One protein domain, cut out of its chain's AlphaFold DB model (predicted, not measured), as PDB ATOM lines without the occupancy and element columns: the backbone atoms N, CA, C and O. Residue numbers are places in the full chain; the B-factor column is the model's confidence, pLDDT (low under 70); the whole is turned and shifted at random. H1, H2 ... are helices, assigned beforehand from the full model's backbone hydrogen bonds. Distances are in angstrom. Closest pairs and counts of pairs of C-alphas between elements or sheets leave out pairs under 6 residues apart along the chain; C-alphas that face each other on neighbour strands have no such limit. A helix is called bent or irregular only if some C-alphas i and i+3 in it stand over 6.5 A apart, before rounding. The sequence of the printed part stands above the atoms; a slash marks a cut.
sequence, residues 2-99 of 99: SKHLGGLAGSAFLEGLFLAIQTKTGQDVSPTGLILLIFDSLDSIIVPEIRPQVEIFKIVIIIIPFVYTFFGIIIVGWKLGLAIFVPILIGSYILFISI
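AT A GLANCE: This is residues 2 to 99 of the 99 residues of an uncharacterized protein of Nitrosopumilus piranensis (UniProt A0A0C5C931). Two helices side by side, H1 and H4, make one limb of a flat L; the other limb is the long helix H3, whose arm H3b packs on H1 and H4 near their first residues while its arm H3a reaches away from them and forms a hairpin with H2. The printed part has 98 residues with four named helices, in the order H1, H2, H3, H4, and no named strand: the class is all helix. The whole is loose, with a radius of gyration of the C-alphas of 16.1 A, and spans 47 by 33 by 17 A.

HOW THE PARTS SIT: H1, residues 2 to 25, touches H4, residues 78 to 97, the same way at 36 degrees, only just a steep tilt; their closest C-alphas, Gly 16 and Tyr 93, are 4.2 A apart. H2, residues 31 to 42, is apart from H1 and H4. By its hydrogen bonds H3, residues 51 to 76, was assigned as one helix, but it is bent: C-alphas 62 and 65 are 6.7 A apart. Its arms H3a, residues 51 to 62, and H3b, residues 65 to 76, stand at a shallow tilt of 32 degrees, only just short of steep. H2 and H3a are a helical hairpin, opposite ways at 17 degrees, closest at the C-alphas of Thr 32 and Ile 61, 6.2 A. With residues 72 to 74 alone, H3b touches residues 80 to 85 of H4, closest at the C-alphas of Ile 73 and Gly 81, 4.3 A. Every O i to N i+4 pair is within hydrogen-bond range in H1, H2, H3a and H3b, and 15 of 16 in H4.

IN THESE COORDINATES: H1 begins at C-alpha 2 (12.519, 163.169, 269.076) and is 34.7 A long. H2 measures 16.9 A, H3a 16.8 A and H3b 16.7 A. H4, 27.6 A, ends at C-alpha 97 (33.386, 169.114, 250.039).

THE WHOLE: The C-alphas farthest apart, Ser 2 and Pro 48, are 47.7 A apart. The printed part has no cut, no link is long, and no printed residue is under 70 in pLDDT.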
ATOM      1  N   SER A   2      11.299 162.321 269.026       70.75
ATOM      2  CA  SER A   2      12.519 163.169 269.076       70.75
ATOM      3  C   SER A   2      13.856 162.393 269.013       70.75
ATOM      4  O   SER A   2      14.736 162.762 268.242       70.75
ATOM      5  N   LYS A   3      13.988 161.261 269.724       75.00
ATOM      6  CA  LYS A   3      15.211 160.431 269.689       75.00
ATOM      7  C   LYS A   3      15.502 159.810 268.310       75.00
ATOM      8  O   LYS A   3      16.655 159.755 267.905       75.00
ATOM      9  N   HIS A   4      14.469 159.380 267.578       81.19
ATOM     10  CA  HIS A   4      14.627 158.800 266.235       81.19
ATOM     11  C   HIS A   4      14.940 159.869 265.183       81.19
ATOM     12  O   HIS A   4      15.726 159.621 264.279       81.19
ATOM     13  N   LEU A   5      14.382 161.072 265.349       83.81
ATOM     14  CA  LEU A   5      14.713 162.241 264.531       83.81
ATOM     15  C   LEU A   5      16.184 162.644 264.689       83.81
ATOM     16  O   LEU A   5      16.867 162.843 263.691       83.81
ATOM     17  N   GLY A   6      16.680 162.714 265.929       86.12
ATOM     18  CA  GLY A   6      18.091 163.006 266.199       86.12
ATOM     19  C   GLY A   6      19.032 161.941 265.630       86.12
ATOM     20  O   GLY A   6      20.044 162.286 265.029       86.12
ATOM     21  N   GLY A   7      18.668 160.659 265.752       87.19
ATOM     22  CA  GLY A   7      19.420 159.557 265.146       87.19
ATOM     23  C   GLY A   7      19.491 159.647 263.618       87.19
ATOM     24  O   GLY A   7      20.577 159.543 263.060       87.19
ATOM     25  N   LEU A   8      18.360 159.914 262.955       90.69
ATOM     26  CA  LEU A   8      18.282 160.055 261.496       90.69
ATOM     27  C   LEU A   8      19.039 161.290 260.980       90.69
ATOM     28  O   LEU A   8      19.687 161.239 259.941       90.69
ATOM     29  N   ALA A   9      18.972 162.406 261.709       91.94
ATOM     30  CA  ALA A   9      19.737 163.608 261.390       91.94
ATOM     31  C   ALA A   9      21.247 163.379 261.557       91.94
ATOM     32  O   ALA A   9      22.033 163.781 260.705       91.94
ATOM     33  N   GLY A  10      21.653 162.700 262.635       92.56
ATOM     34  CA  GLY A  10      23.049 162.336 262.869       92.56
ATOM     35  C   GLY A  10      23.594 161.391 261.798       92.56
ATOM     36  O   GLY A  10      24.697 161.615 261.302       92.56
ATOM     37  N   SER A  11      22.817 160.380 261.392       91.38
ATOM     38  CA  SER A  11      23.221 159.470 260.316       91.38
ATOM     39  C   SER A  11      23.337 160.197 258.977       91.38
ATOM     40  O   SER A  11      24.362 160.061 258.320       91.38
ATOM     41  N   ALA A  12      22.368 161.048 258.621       94.12
ATOM     42  CA  ALA A  12      22.424 161.873 257.412       94.12
ATOM     43  C   ALA A  12      23.668 162.773 257.371       94.12
ATOM     44  O   ALA A  12      24.337 162.883 256.344       94.12
ATOM     45  N   PHE A  13      23.997 163.406 258.503       96.19
ATOM     46  CA  PHE A  13      25.160 164.281 258.607       96.19
ATOM     47  C   PHE A  13      26.462 163.517 258.342       96.19
ATOM     48  O   PHE A  13      27.268 163.960 257.521       96.19
ATOM     49  N   LEU A  14      26.640 162.365 259.001       94.62
ATOM     50  CA  LEU A  14      27.811 161.503 258.826       94.62
ATOM     51  C   LEU A  14      27.893 160.915 257.414       94.62
ATOM     52  O   LEU A  14      28.977 160.895 256.844       94.62
ATOM     53  N   GLU A  15      26.773 160.488 256.828       93.69
ATOM     54  CA  GLU A  15      26.750 159.994 255.446       93.69
ATOM     55  C   GLU A  15      27.231 161.064 254.458       93.69
ATOM     56  O   GLU A  15      28.081 160.776 253.617       93.69
ATOM     57  N   GLY A  16      26.776 162.314 254.590       95.25
ATOM     58  CA  GLY A  16      27.271 163.392 253.730       95.25
ATOM     59  C   GLY A  16      28.748 163.737 253.966       95.25
ATOM     60  O   GLY A  16      29.458 164.024 253.003       95.25
ATOM     61  N   LEU A  17      29.255 163.631 255.205       96.12
ATOM     62  CA  LEU A  17      30.694 163.734 255.495       96.12
ATOM     63  C   LEU A  17      31.488 162.628 254.788       96.12
ATOM     64  O   LEU A  17      32.470 162.922 254.107       96.12
ATOM     65  N   PHE A  18      31.077 161.366 254.930       95.75
ATOM     66  CA  PHE A  18      31.770 160.239 254.303       95.75
ATOM     67  C   PHE A  18      31.746 160.342 252.780       95.75
ATOM     68  O   PHE A  18      32.783 160.152 252.148       95.75
ATOM     69  N   LEU A  19      30.614 160.746 252.200       95.12
ATOM     70  CA  LEU A  19      30.493 160.989 250.766       95.12
ATOM     71  C   LEU A  19      31.437 162.103 250.289       95.12
ATOM     72  O   LEU A  19      32.064 161.978 249.236       95.12
ATOM     73  N   ALA A  20      31.575 163.185 251.061       96.44
ATOM     74  CA  ALA A  20      32.497 164.271 250.735       96.44
ATOM     75  C   ALA A  20      33.960 163.807 250.780       96.44
ATOM     76  O   ALA A  20      34.722 164.097 249.855       96.44
ATOM     77  N   ILE A  21      34.343 163.043 251.811       95.31
ATOM     78  CA  ILE A  21      35.690 162.466 251.913       95.31
ATOM     79  C   ILE A  21      35.949 161.540 250.725       95.31
ATOM     80  O   ILE A  21      36.943 161.730 250.028       95.31
ATOM     81  N   GLN A  22      35.033 160.612 250.439       94.94
ATOM     82  CA  GLN A  22      35.156 159.677 249.322       94.94
ATOM     83  C   GLN A  22      35.299 160.401 247.983       94.94
ATOM     84  O   GLN A  22      36.129 160.021 247.163       94.94
ATOM     85  N   THR A  23      34.548 161.484 247.775       95.75
ATOM     86  CA  THR A  23      34.637 162.291 246.551       95.75
ATOM     87  C   THR A  23      35.997 162.986 246.417       95.75
ATOM     88  O   THR A  23      36.521 163.088 245.310       95.75
ATOM     89  N   LYS A  24      36.597 163.449 247.523       93.94
ATOM     90  CA  LYS A  24      37.909 164.120 247.508       93.94
ATOM     91  C   LYS A  24      39.089 163.170 247.393       93.94
ATOM     92  O   LYS A  24      40.058 163.483 246.707       93.94
ATOM     93  N   THR A  25      39.052 162.063 248.121       92.88
ATOM     94  CA  THR A  25      40.213 161.185 248.308       92.88
ATOM     95  C   THR A  25      40.133 159.917 247.466       92.88
ATOM     96  O   THR A  25      41.136 159.222 247.319       92.88
ATOM     97  N   GLY A  26      38.949 159.586 246.941       91.94
ATOM     98  CA  GLY A  26      38.657 158.286 246.345       91.94
ATOM     99  C   GLY A  26      38.531 157.153 247.370       91.94
ATOM    100  O   GLY A  26      38.348 156.006 246.970       91.94
ATOM    101  N   GLN A  27      38.633 157.441 248.673       89.94
ATOM    102  CA  GLN A  27      38.611 156.437 249.738       89.94
ATOM    103  C   GLN A  27      37.303 156.491 250.526       89.94
ATOM    104  O   GLN A  27      36.920 157.538 251.046       89.94
ATOM    105  N   ASP A  28      36.644 155.342 250.665       90.69
ATOM    106  CA  ASP A  28      35.489 155.195 251.547       90.69
ATOM    107  C   ASP A  28      35.955 154.973 252.993       90.69
ATOM    108  O   ASP A  28      36.438 153.903 253.359       90.69
ATOM    109  N   VAL A  29      35.819 156.015 253.813       91.81
ATOM    110  CA  VAL A  29      36.167 155.994 255.243       91.81
ATOM    111  C   VAL A  29      34.951 155.774 256.145       91.81
ATOM    112  O   VAL A  29      35.047 155.927 257.365       91.81
ATOM    113  N   SER A  30      33.795 155.435 255.568       93.12
ATOM    114  CA  SER A  30      32.655 154.984 256.357       93.12
ATOM    115  C   SER A  30      33.018 153.697 257.118       93.12
ATOM    116  O   SER A  30      33.921 152.961 256.705       93.12
ATOM    117  N   PRO A  31      32.318 153.361 258.218       90.56
ATOM    118  CA  PRO A  31      32.535 152.091 258.910       90.56
ATOM    119  C   PRO A  31      32.459 150.876 257.972       90.56
ATOM    120  O   PRO A  31      33.253 149.950 258.103       90.56
ATOM    121  N   THR A  32      31.551 150.906 256.992       92.19
ATOM    122  CA  THR A  32      31.430 149.888 255.941       92.19
ATOM    123  C   THR A  32      32.684 149.840 255.074       92.19
ATOM    124  O   THR A  32      33.275 148.770 254.947       92.19
ATOM    125  N   GLY A  33      33.135 150.981 254.544       90.56
ATOM    126  CA  GLY A  33      34.344 151.070 253.722       90.56
ATOM    127  C   GLY A  33      35.597 150.562 254.437       90.56
ATOM    128  O   GLY A  33      36.346 149.761 253.881       90.56
ATOM    129  N   LEU A  34      35.780 150.927 255.709       92.62
ATOM    130  CA  LEU A  34      36.913 150.471 256.520       92.62
ATOM    131  C   LEU A  34      36.882 148.962 256.786       92.62
ATOM    132  O   LEU A  34      37.918 148.303 256.711       92.62
ATOM    133  N   ILE A  35      35.711 148.396 257.090       91.94
ATOM    134  CA  ILE A  35      35.582 146.951 257.310       91.94
ATOM    135  C   ILE A  35      35.858 146.187 256.008       91.94
ATOM    136  O   ILE A  35      36.571 145.183 256.035       91.94
ATOM    137  N   LEU A  36      35.342 146.661 254.870       91.56
ATOM    138  CA  LEU A  36      35.617 146.055 253.564       91.56
ATOM    139  C   LEU A  36      37.105 146.120 253.215       91.56
ATOM    140  O   LEU A  36      37.669 145.109 252.808       91.56
ATOM    141  N   LEU A  37      37.761 147.253 253.482       90.94
ATOM    142  CA  LEU A  37      39.203 147.403 253.297       90.94
ATOM    143  C   LEU A  37      39.996 146.373 254.118       90.94
ATOM    144  O   LEU A  37      40.956 145.789 253.616       90.94
ATOM    145  N   ILE A  38      39.586 146.113 255.365       89.25
ATOM    146  CA  ILE A  38      40.198 145.067 256.195       89.25
ATOM    147  C   ILE A  38      40.011 143.698 255.534       89.25
ATOM    148  O   ILE A  38      40.986 142.961 255.404       89.25
ATOM    149  N   PHE A  39      38.806 143.358 255.073       89.88
ATOM    150  CA  PHE A  39      38.578 142.074 254.402       89.88
ATOM    151  C   PHE A  39      39.401 141.917 253.124       89.88
ATOM    152  O   PHE A  39      39.966 140.849 252.901       89.88
ATOM    153  N   ASP A  40      39.514 142.970 252.322       89.00
ATOM    154  CA  ASP A  40      40.310 142.947 251.098       89.00
ATOM    155  C   ASP A  40      41.807 142.813 251.409       89.00
ATOM    156  O   ASP A  40      42.516 142.064 250.738       89.00
ATOM    157  N   SER A  41      42.291 143.439 252.489       89.44
ATOM    158  CA  SER A  41      43.680 143.268 252.941       89.44
ATOM    159  C   SER A  41      43.996 141.839 253.404       89.44
ATOM    160  O   SER A  41      45.134 141.382 253.290       89.44
ATOM    161  N   LEU A  42      42.985 141.115 253.892       89.88
ATOM    162  CA  LEU A  42      43.110 139.737 254.359       89.88
ATOM    163  C   LEU A  42      42.877 138.706 253.249       89.88
ATOM    164  O   LEU A  42      43.107 137.524 253.492       89.88
ATOM    165  N   ASP A  43      42.478 139.110 252.037       86.44
ATOM    166  CA  ASP A  43      42.040 138.186 250.977       86.44
ATOM    167  C   ASP A  43      43.096 137.146 250.574       86.44
ATOM    168  O   ASP A  43      42.767 136.004 250.254       86.44
ATOM    169  N   SER A  44      44.377 137.513 250.680       86.44
ATOM    170  CA  SER A  44      45.514 136.613 250.435       86.44
ATOM    171  C   SER A  44      45.665 135.490 251.472       86.44
ATOM    172  O   SER A  44      46.301 134.476 251.192       86.44
ATOM    173  N   ILE A  45      45.084 135.659 252.661       91.06
ATOM    174  CA  ILE A  45      45.158 134.730 253.797       91.06
ATOM    175  C   ILE A  45      43.869 133.889 253.891       91.06
ATOM    176  O   ILE A  45      43.843 132.843 254.542       91.06
ATOM    177  N   ILE A  46      42.793 134.315 253.221       86.38
ATOM    178  CA  ILE A  46      41.497 133.630 253.226       86.38
ATOM    179  C   ILE A  46      41.587 132.326 252.421       86.38
ATOM    180  O   ILE A  46      41.737 132.323 251.195       86.38
ATOM    181  N   VAL A  47      41.438 131.210 253.136       91.31
ATOM    182  CA  VAL A  47      41.427 129.846 252.584       91.31
ATOM    183  C   VAL A  47      40.200 129.657 251.667       91.31
ATOM    184  O   VAL A  47      39.130 130.194 251.979       91.31
ATOM    185  N   PRO A  48      40.292 128.925 250.537       89.94
ATOM    186  CA  PRO A  48      39.187 128.816 249.581       89.94
ATOM    187  C   PRO A  48      37.858 128.324 250.173       89.94
ATOM    188  O   PRO A  48      36.799 128.761 249.727       89.94
ATOM    189  N   GLU A  49      37.891 127.474 251.202       92.06
ATOM    190  CA  GLU A  49      36.704 126.907 251.852       92.06
ATOM    191  C   GLU A  49      35.880 127.942 252.632       92.06
ATOM    192  O   GLU A  49      34.678 127.740 252.821       92.06
ATOM    193  N   ILE A  50      36.513 129.031 253.089       91.38
ATOM    194  CA  ILE A  50      35.864 130.106 253.860       91.38
ATOM    195  C   ILE A  50      35.551 131.353 253.017       91.38
ATOM    196  O   ILE A  50      34.855 132.263 253.474       91.38
ATOM    197  N   ARG A  51      36.053 131.411 251.779       89.38
ATOM    198  CA  ARG A  51      35.865 132.549 250.869       89.38
ATOM    199  C   ARG A  51      34.384 132.859 250.592       89.38
ATOM    200  O   ARG A  51      34.021 134.029 250.706       89.38
ATOM    201  N   PRO A  52      33.495 131.880 250.314       91.62
ATOM    202  CA  PRO A  52      32.070 132.165 250.110       91.62
ATOM    203  C   PRO A  52      31.398 132.835 251.317       91.62
ATOM    204  O   PRO A  52      30.559 133.716 251.158       91.62
ATOM    205  N   GLN A  53      31.772 132.436 252.534       91.69
ATOM    206  CA  GLN A  53      31.227 132.972 253.779       91.69
ATOM    207  C   GLN A  53      31.684 134.417 253.987       91.69
ATOM    208  O   GLN A  53      30.883 135.251 254.407       91.69
ATOM    209  N   VAL A  54      32.941 134.727 253.656       91.00
ATOM    210  CA  VAL A  54      33.457 136.101 253.708       91.00
ATOM    211  C   VAL A  54      32.739 136.994 252.699       91.00
ATOM    212  O   VAL A  54      32.324 138.089 253.065       91.00
ATOM    213  N   GLU A  55      32.510 136.526 251.471       90.62
ATOM    214  CA  GLU A  55      31.764 137.290 250.461       90.62
ATOM    215  C   GLU A  55      30.321 137.584 250.903       90.62
ATOM    216  O   GLU A  55      29.847 138.715 250.792       90.62
ATOM    217  N   ILE A  56      29.635 136.610 251.512       92.50
ATOM    218  CA  ILE A  56      28.316 136.843 252.126       92.50
ATOM    219  C   ILE A  56      28.414 137.900 253.231       92.50
ATOM    220  O   ILE A  56      27.569 138.792 253.313       92.50
ATOM    221  N   PHE A  57      29.442 137.826 254.076       91.31
ATOM    222  CA  PHE A  57      29.631 138.783 255.160       91.31
ATOM    223  C   PHE A  57      29.873 140.205 254.631       91.31
ATOM    224  O   PHE A  57      29.249 141.145 255.125       91.31
ATOM    225  N   LYS A  58      30.680 140.365 253.570       90.88
ATOM    226  CA  LYS A  58      30.871 141.645 252.863       90.88
ATOM    227  C   LYS A  58      29.537 142.211 252.371       90.88
ATOM    228  O   LYS A  58      29.232 143.372 252.638       90.88
ATOM    229  N   ILE A  59      28.704 141.387 251.728       92.44
ATOM    230  CA  ILE A  59      27.368 141.795 251.258       92.44
ATOM    231  C   ILE A  59      26.495 142.271 252.427       92.44
ATOM    232  O   ILE A  59      25.847 143.315 252.342       92.44
ATOM    233  N   VAL A  60      26.489 141.537 253.542       92.38
ATOM    234  CA  VAL A  60      25.708 141.895 254.736       92.38
ATOM    235  C   VAL A  60      26.162 143.237 255.320       92.38
ATOM    236  O   VAL A  60      25.320 144.083 255.622       92.38
ATOM    237  N   ILE A  61      27.473 143.472 255.424       92.19
ATOM    238  CA  ILE A  61      28.039 144.741 255.912       92.19
ATOM    239  C   ILE A  61      27.642 145.922 255.021       92.19
ATOM    240  O   ILE A  61      27.393 147.014 255.531       92.19
ATOM    241  N   ILE A  62      27.547 145.709 253.705       90.50
ATOM    242  CA  ILE A  62      27.091 146.734 252.761       90.50
ATOM    243  C   ILE A  62      25.609 147.046 252.976       90.50
ATOM    244  O   ILE A  62      25.230 148.210 252.979       90.50
ATOM    245  N   ILE A  63      24.763 146.032 253.171       90.38
ATOM    246  CA  ILE A  63      23.302 146.197 253.220       90.38
ATOM    247  C   ILE A  63      22.809 146.761 254.563       90.38
ATOM    248  O   ILE A  63      21.859 147.548 254.578       90.38
ATOM    249  N   ILE A  64      23.424 146.378 255.689       91.00
ATOM    250  CA  ILE A  64      22.961 146.752 257.041       91.00
ATOM    251  C   ILE A  64      22.743 148.271 257.209       91.00
ATOM    252  O   ILE A  64      21.663 148.643 257.680       91.00
ATOM    253  N   PRO A  65      23.687 149.156 256.828       87.38
ATOM    254  CA  PRO A  65      23.499 150.601 256.950       87.38
ATOM    255  C   PRO A  65      22.276 151.112 256.182       87.38
ATOM    256  O   PRO A  65      21.476 151.858 256.744       87.38
ATOM    257  N   PHE A  66      22.063 150.655 254.940       86.94
ATOM    258  CA  PHE A  66      20.900 151.058 254.138       86.94
ATOM    259  C   PHE A  66      19.592 150.627 254.786       86.94
ATOM    260  O   PHE A  66      18.645 151.409 254.855       86.94
ATOM    261  N   VAL A  67      19.541 149.393 255.288       90.75
ATOM    262  CA  VAL A  67      18.367 148.868 255.987       90.75
ATOM    263  C   VAL A  67      18.085 149.696 257.241       90.75
ATOM    264  O   VAL A  67      16.941 150.089 257.472       90.75
ATOM    265  N   TYR A  68      19.119 150.028 258.018       88.56
ATOM    266  CA  TYR A  68      18.985 150.856 259.215       88.56
ATOM    267  C   TYR A  68      18.459 152.261 258.893       88.56
ATOM    268  O   TYR A  68      17.477 152.701 259.498       88.56
ATOM    269  N   THR A  69      19.047 152.942 257.905       88.50
ATOM    270  CA  THR A  69      18.607 154.271 257.454       88.50
ATOM    271  C   THR A  69      17.171 154.229 256.924       88.50
ATOM    272  O   THR A  69      16.341 155.059 257.304       88.50
ATOM    273  N   PHE A  70      16.829 153.218 256.120       90.12
ATOM    274  CA  PHE A  70      15.483 153.027 255.583       90.12
ATOM    275  C   PHE A  70      14.436 152.845 256.690       90.12
ATOM    276  O   PHE A  70      13.423 153.550 256.707       90.12
ATOM    277  N   PHE A  71      14.689 151.969 257.668       90.94
ATOM    278  CA  PHE A  71      13.797 151.819 258.821       90.94
ATOM    279  C   PHE A  71      13.717 153.098 259.662       90.94
ATOM    280  O   PHE A  71      12.627 153.454 260.115       90.94
ATOM    281  N   GLY A  72      14.826 153.827 259.825       89.00
ATOM    282  CA  GLY A  72      14.845 155.132 260.489       89.00
ATOM    283  C   GLY A  72      13.886 156.137 259.841       89.00
ATOM    284  O   GLY A  72      13.098 156.780 260.538       89.00
ATOM    285  N   ILE A  73      13.880 156.208 258.507       92.00
ATOM    286  CA  ILE A  73      12.959 157.049 257.727       92.00
ATOM    287  C   ILE A  73      11.501 156.614 257.929       92.00
ATOM    288  O   ILE A  73      10.629 157.462 258.129       92.00
ATOM    289  N   ILE A  74      11.220 155.307 257.908       92.81
ATOM    290  CA  ILE A  74       9.856 154.788 258.086       92.81
ATOM    291  C   ILE A  74       9.320 155.099 259.488       92.81
ATOM    292  O   ILE A  74       8.190 155.568 259.606       92.81
ATOM    293  N   ILE A  75      10.123 154.890 260.539       90.94
ATOM    294  CA  ILE A  75       9.728 155.116 261.942       90.94
ATOM    295  C   ILE A  75       9.394 156.589 262.204       90.94
ATOM    296  O   ILE A  75       8.469 156.897 262.955       90.94
ATOM    297  N   VAL A  76      10.142 157.508 261.593       88.12
ATOM    298  CA  VAL A  76       9.878 158.954 261.674       88.12
ATOM    299  C   VAL A  76       8.671 159.365 260.813       88.12
ATOM    300  O   VAL A  76       8.064 160.410 261.045       88.12
ATOM    301  N   GLY A  77       8.285 158.521 259.857       91.69
ATOM    302  CA  GLY A  77       7.272 158.780 258.846       91.69
ATOM    303  C   GLY A  77       7.934 159.199 257.539       91.69
ATOM    304  O   GLY A  77       8.629 160.209 257.493       91.69
ATOM    305  N   TRP A  78       7.681 158.453 256.461       92.75
ATOM    306  CA  TRP A  78       8.465 158.524 255.219       92.75
ATOM    307  C   TRP A  78       8.657 159.942 254.655       92.75
ATOM    308  O   TRP A  78       9.769 160.301 254.278       92.75
ATOM    309  N   LYS A  79       7.604 160.776 254.651       93.06
ATOM    310  CA  LYS A  79       7.683 162.163 254.161       93.06
ATOM    311  C   LYS A  79       8.603 163.018 255.026       93.06
ATOM    312  O   LYS A  79       9.461 163.715 254.500       93.06
ATOM    313  N   LEU A  80       8.411 162.964 256.344       92.25
ATOM    314  CA  LEU A  80       9.181 163.758 257.299       92.25
ATOM    315  C   LEU A  80      10.623 163.251 257.398       92.25
ATOM    316  O   LEU A  80      11.550 164.049 257.411       92.25
ATOM    317  N   GLY A  81      10.809 161.930 257.412       92.31
ATOM    318  CA  GLY A  81      12.113 161.283 257.425       92.31
ATOM    319  C   GLY A  81      12.952 161.689 256.218       92.31
ATOM    320  O   GLY A  81      14.068 162.163 256.399       92.31
ATOM    321  N   LEU A  82      12.402 161.611 255.001       93.69
ATOM    322  CA  LEU A  82      13.098 162.070 253.792       93.69
ATOM    323  C   LEU A  82      13.350 163.581 253.796       93.69
ATOM    324  O   LEU A  82      14.445 164.013 253.448       93.69
ATOM    325  N   ALA A  83      12.368 164.382 254.224       93.88
ATOM    326  CA  ALA A  83      12.500 165.838 254.294       93.88
ATOM    327  C   ALA A  83      13.566 166.309 255.296       93.88
ATOM    328  O   ALA A  83      14.024 167.441 255.199       93.88
ATOM    329  N   ILE A  84      13.961 165.465 256.249       92.44
ATOM    330  CA  ILE A  84      15.045 165.748 257.195       92.44
ATOM    331  C   ILE A  84      16.356 165.148 256.699       92.44
ATOM    332  O   ILE A  84      17.373 165.834 256.661       92.44
ATOM    333  N   PHE A  85      16.329 163.882 256.295       94.50
ATOM    334  CA  PHE A  85      17.516 163.145 255.888       94.50
ATOM    335  C   PHE A  85      18.192 163.788 254.672       94.50
ATOM    336  O   PHE A  85      19.384 164.076 254.711       94.50
ATOM    337  N   VAL A  86      17.428 164.079 253.612       95.69
ATOM    338  CA  VAL A  86      17.990 164.561 252.341       95.69
ATOM    339  C   VAL A  86      18.650 165.939 252.484       95.69
ATOM    340  O   VAL A  86      19.807 166.065 252.083       95.69
ATOM    341  N   PRO A  87      18.013 166.973 253.077       97.31
ATOM    342  CA  PRO A  87      18.663 168.275 253.219       97.31
ATOM    343  C   PRO A  87      19.882 168.251 254.138       97.31
ATOM    344  O   PRO A  87      20.840 168.969 253.870       97.31
ATOM    345  N   ILE A  88      19.874 167.431 255.196       97.25
ATOM    346  CA  ILE A  88      21.029 167.310 256.094       97.25
ATOM    347  C   ILE A  88      22.189 166.616 255.384       97.25
ATOM    348  O   ILE A  88      23.306 167.113 255.475       97.25
ATOM    349  N   LEU A  89      21.930 165.532 254.645       96.69
ATOM    350  CA  LEU A  89      22.947 164.833 253.858       96.69
ATOM    351  C   LEU A  89      23.564 165.754 252.801       96.69
ATOM    352  O   LEU A  89      24.784 165.850 252.698       96.69
ATOM    353  N   ILE A  90      22.733 166.463 252.030       97.19
ATOM    354  CA  ILE A  90      23.216 167.406 251.011       97.19
ATOM    355  C   ILE A  90      23.977 168.557 251.674       97.19
ATOM    356  O   ILE A  90      25.058 168.926 251.219       97.19
ATOM    357  N   GLY A  91      23.432 169.120 252.753       97.00
ATOM    358  CA  GLY A  91      24.045 170.220 253.485       97.00
ATOM    359  C   GLY A  91      25.404 169.849 254.074       97.00
ATOM    360  O   GLY A  91      26.352 170.617 253.923       97.00
ATOM    361  N   SER A  92      25.532 168.669 254.691       97.00
ATOM    362  CA  SER A  92      26.815 168.200 255.223       97.00
ATOM    363  C   SER A  92      27.799 167.864 254.105       97.00
ATOM    364  O   SER A  92      28.953 168.275 254.189       97.00
ATOM    365  N   TYR A  93      27.355 167.228 253.018       97.38
ATOM    366  CA  TYR A  93      28.197 167.003 251.843       97.38
ATOM    367  C   TYR A  93      28.769 168.315 251.288       97.38
ATOM    368  O   TYR A  93      29.981 168.431 251.124       97.38
ATOM    369  N   ILE A  94      27.927 169.330 251.054       97.31
ATOM    370  CA  ILE A  94      28.361 170.641 250.538       97.31
ATOM    371  C   ILE A  94      29.318 171.337 251.516       97.31
ATOM    372  O   ILE A  94      30.312 171.933 251.092       97.31
ATOM    373  N   LEU A  95      29.039 171.256 252.820       96.19
ATOM    374  CA  LEU A  95      29.899 171.815 253.860       96.19
ATOM    375  C   LEU A  95      31.309 171.213 253.783       96.19
ATOM    376  O   LEU A  95      32.286 171.952 253.721       96.19
ATOM    377  N   PHE A  96      31.415 169.883 253.757       95.31
ATOM    378  CA  PHE A  96      32.699 169.186 253.830       95.31
ATOM    379  C   PHE A  96      33.429 169.093 252.489       95.31
ATOM    380  O   PHE A  96      34.657 169.096 252.469       95.31
ATOM    381  N   ILE A  97      32.724 169.079 251.353       93.62
ATOM    382  CA  ILE A  97      33.386 169.114 250.039       93.62
ATOM    383  C   ILE A  97      34.079 170.463 249.791       93.62
ATOM    384  O   ILE A  97      35.035 170.543 249.024       93.62
ATOM    385  N   SER A  98      33.644 171.523 250.470       86.94
ATOM    386  CA  SER A  98      34.210 172.867 250.320       86.94
ATOM    387  C   SER A  98      35.426 173.130 251.221       86.94
ATOM    388  O   SER A  98      36.124 174.116 250.997       86.94
ATOM    389  N   ILE A  99      35.677 172.266 252.215       83.81
ATOM    390  CA  ILE A  99      36.827 172.322 253.142       83.81
ATOM    391  C   ILE A  99      37.922 171.405 252.624       83.81
ATOM    392  O   ILE A  99      38.870 171.877 251.971       83.81
TER     393      ILE A  99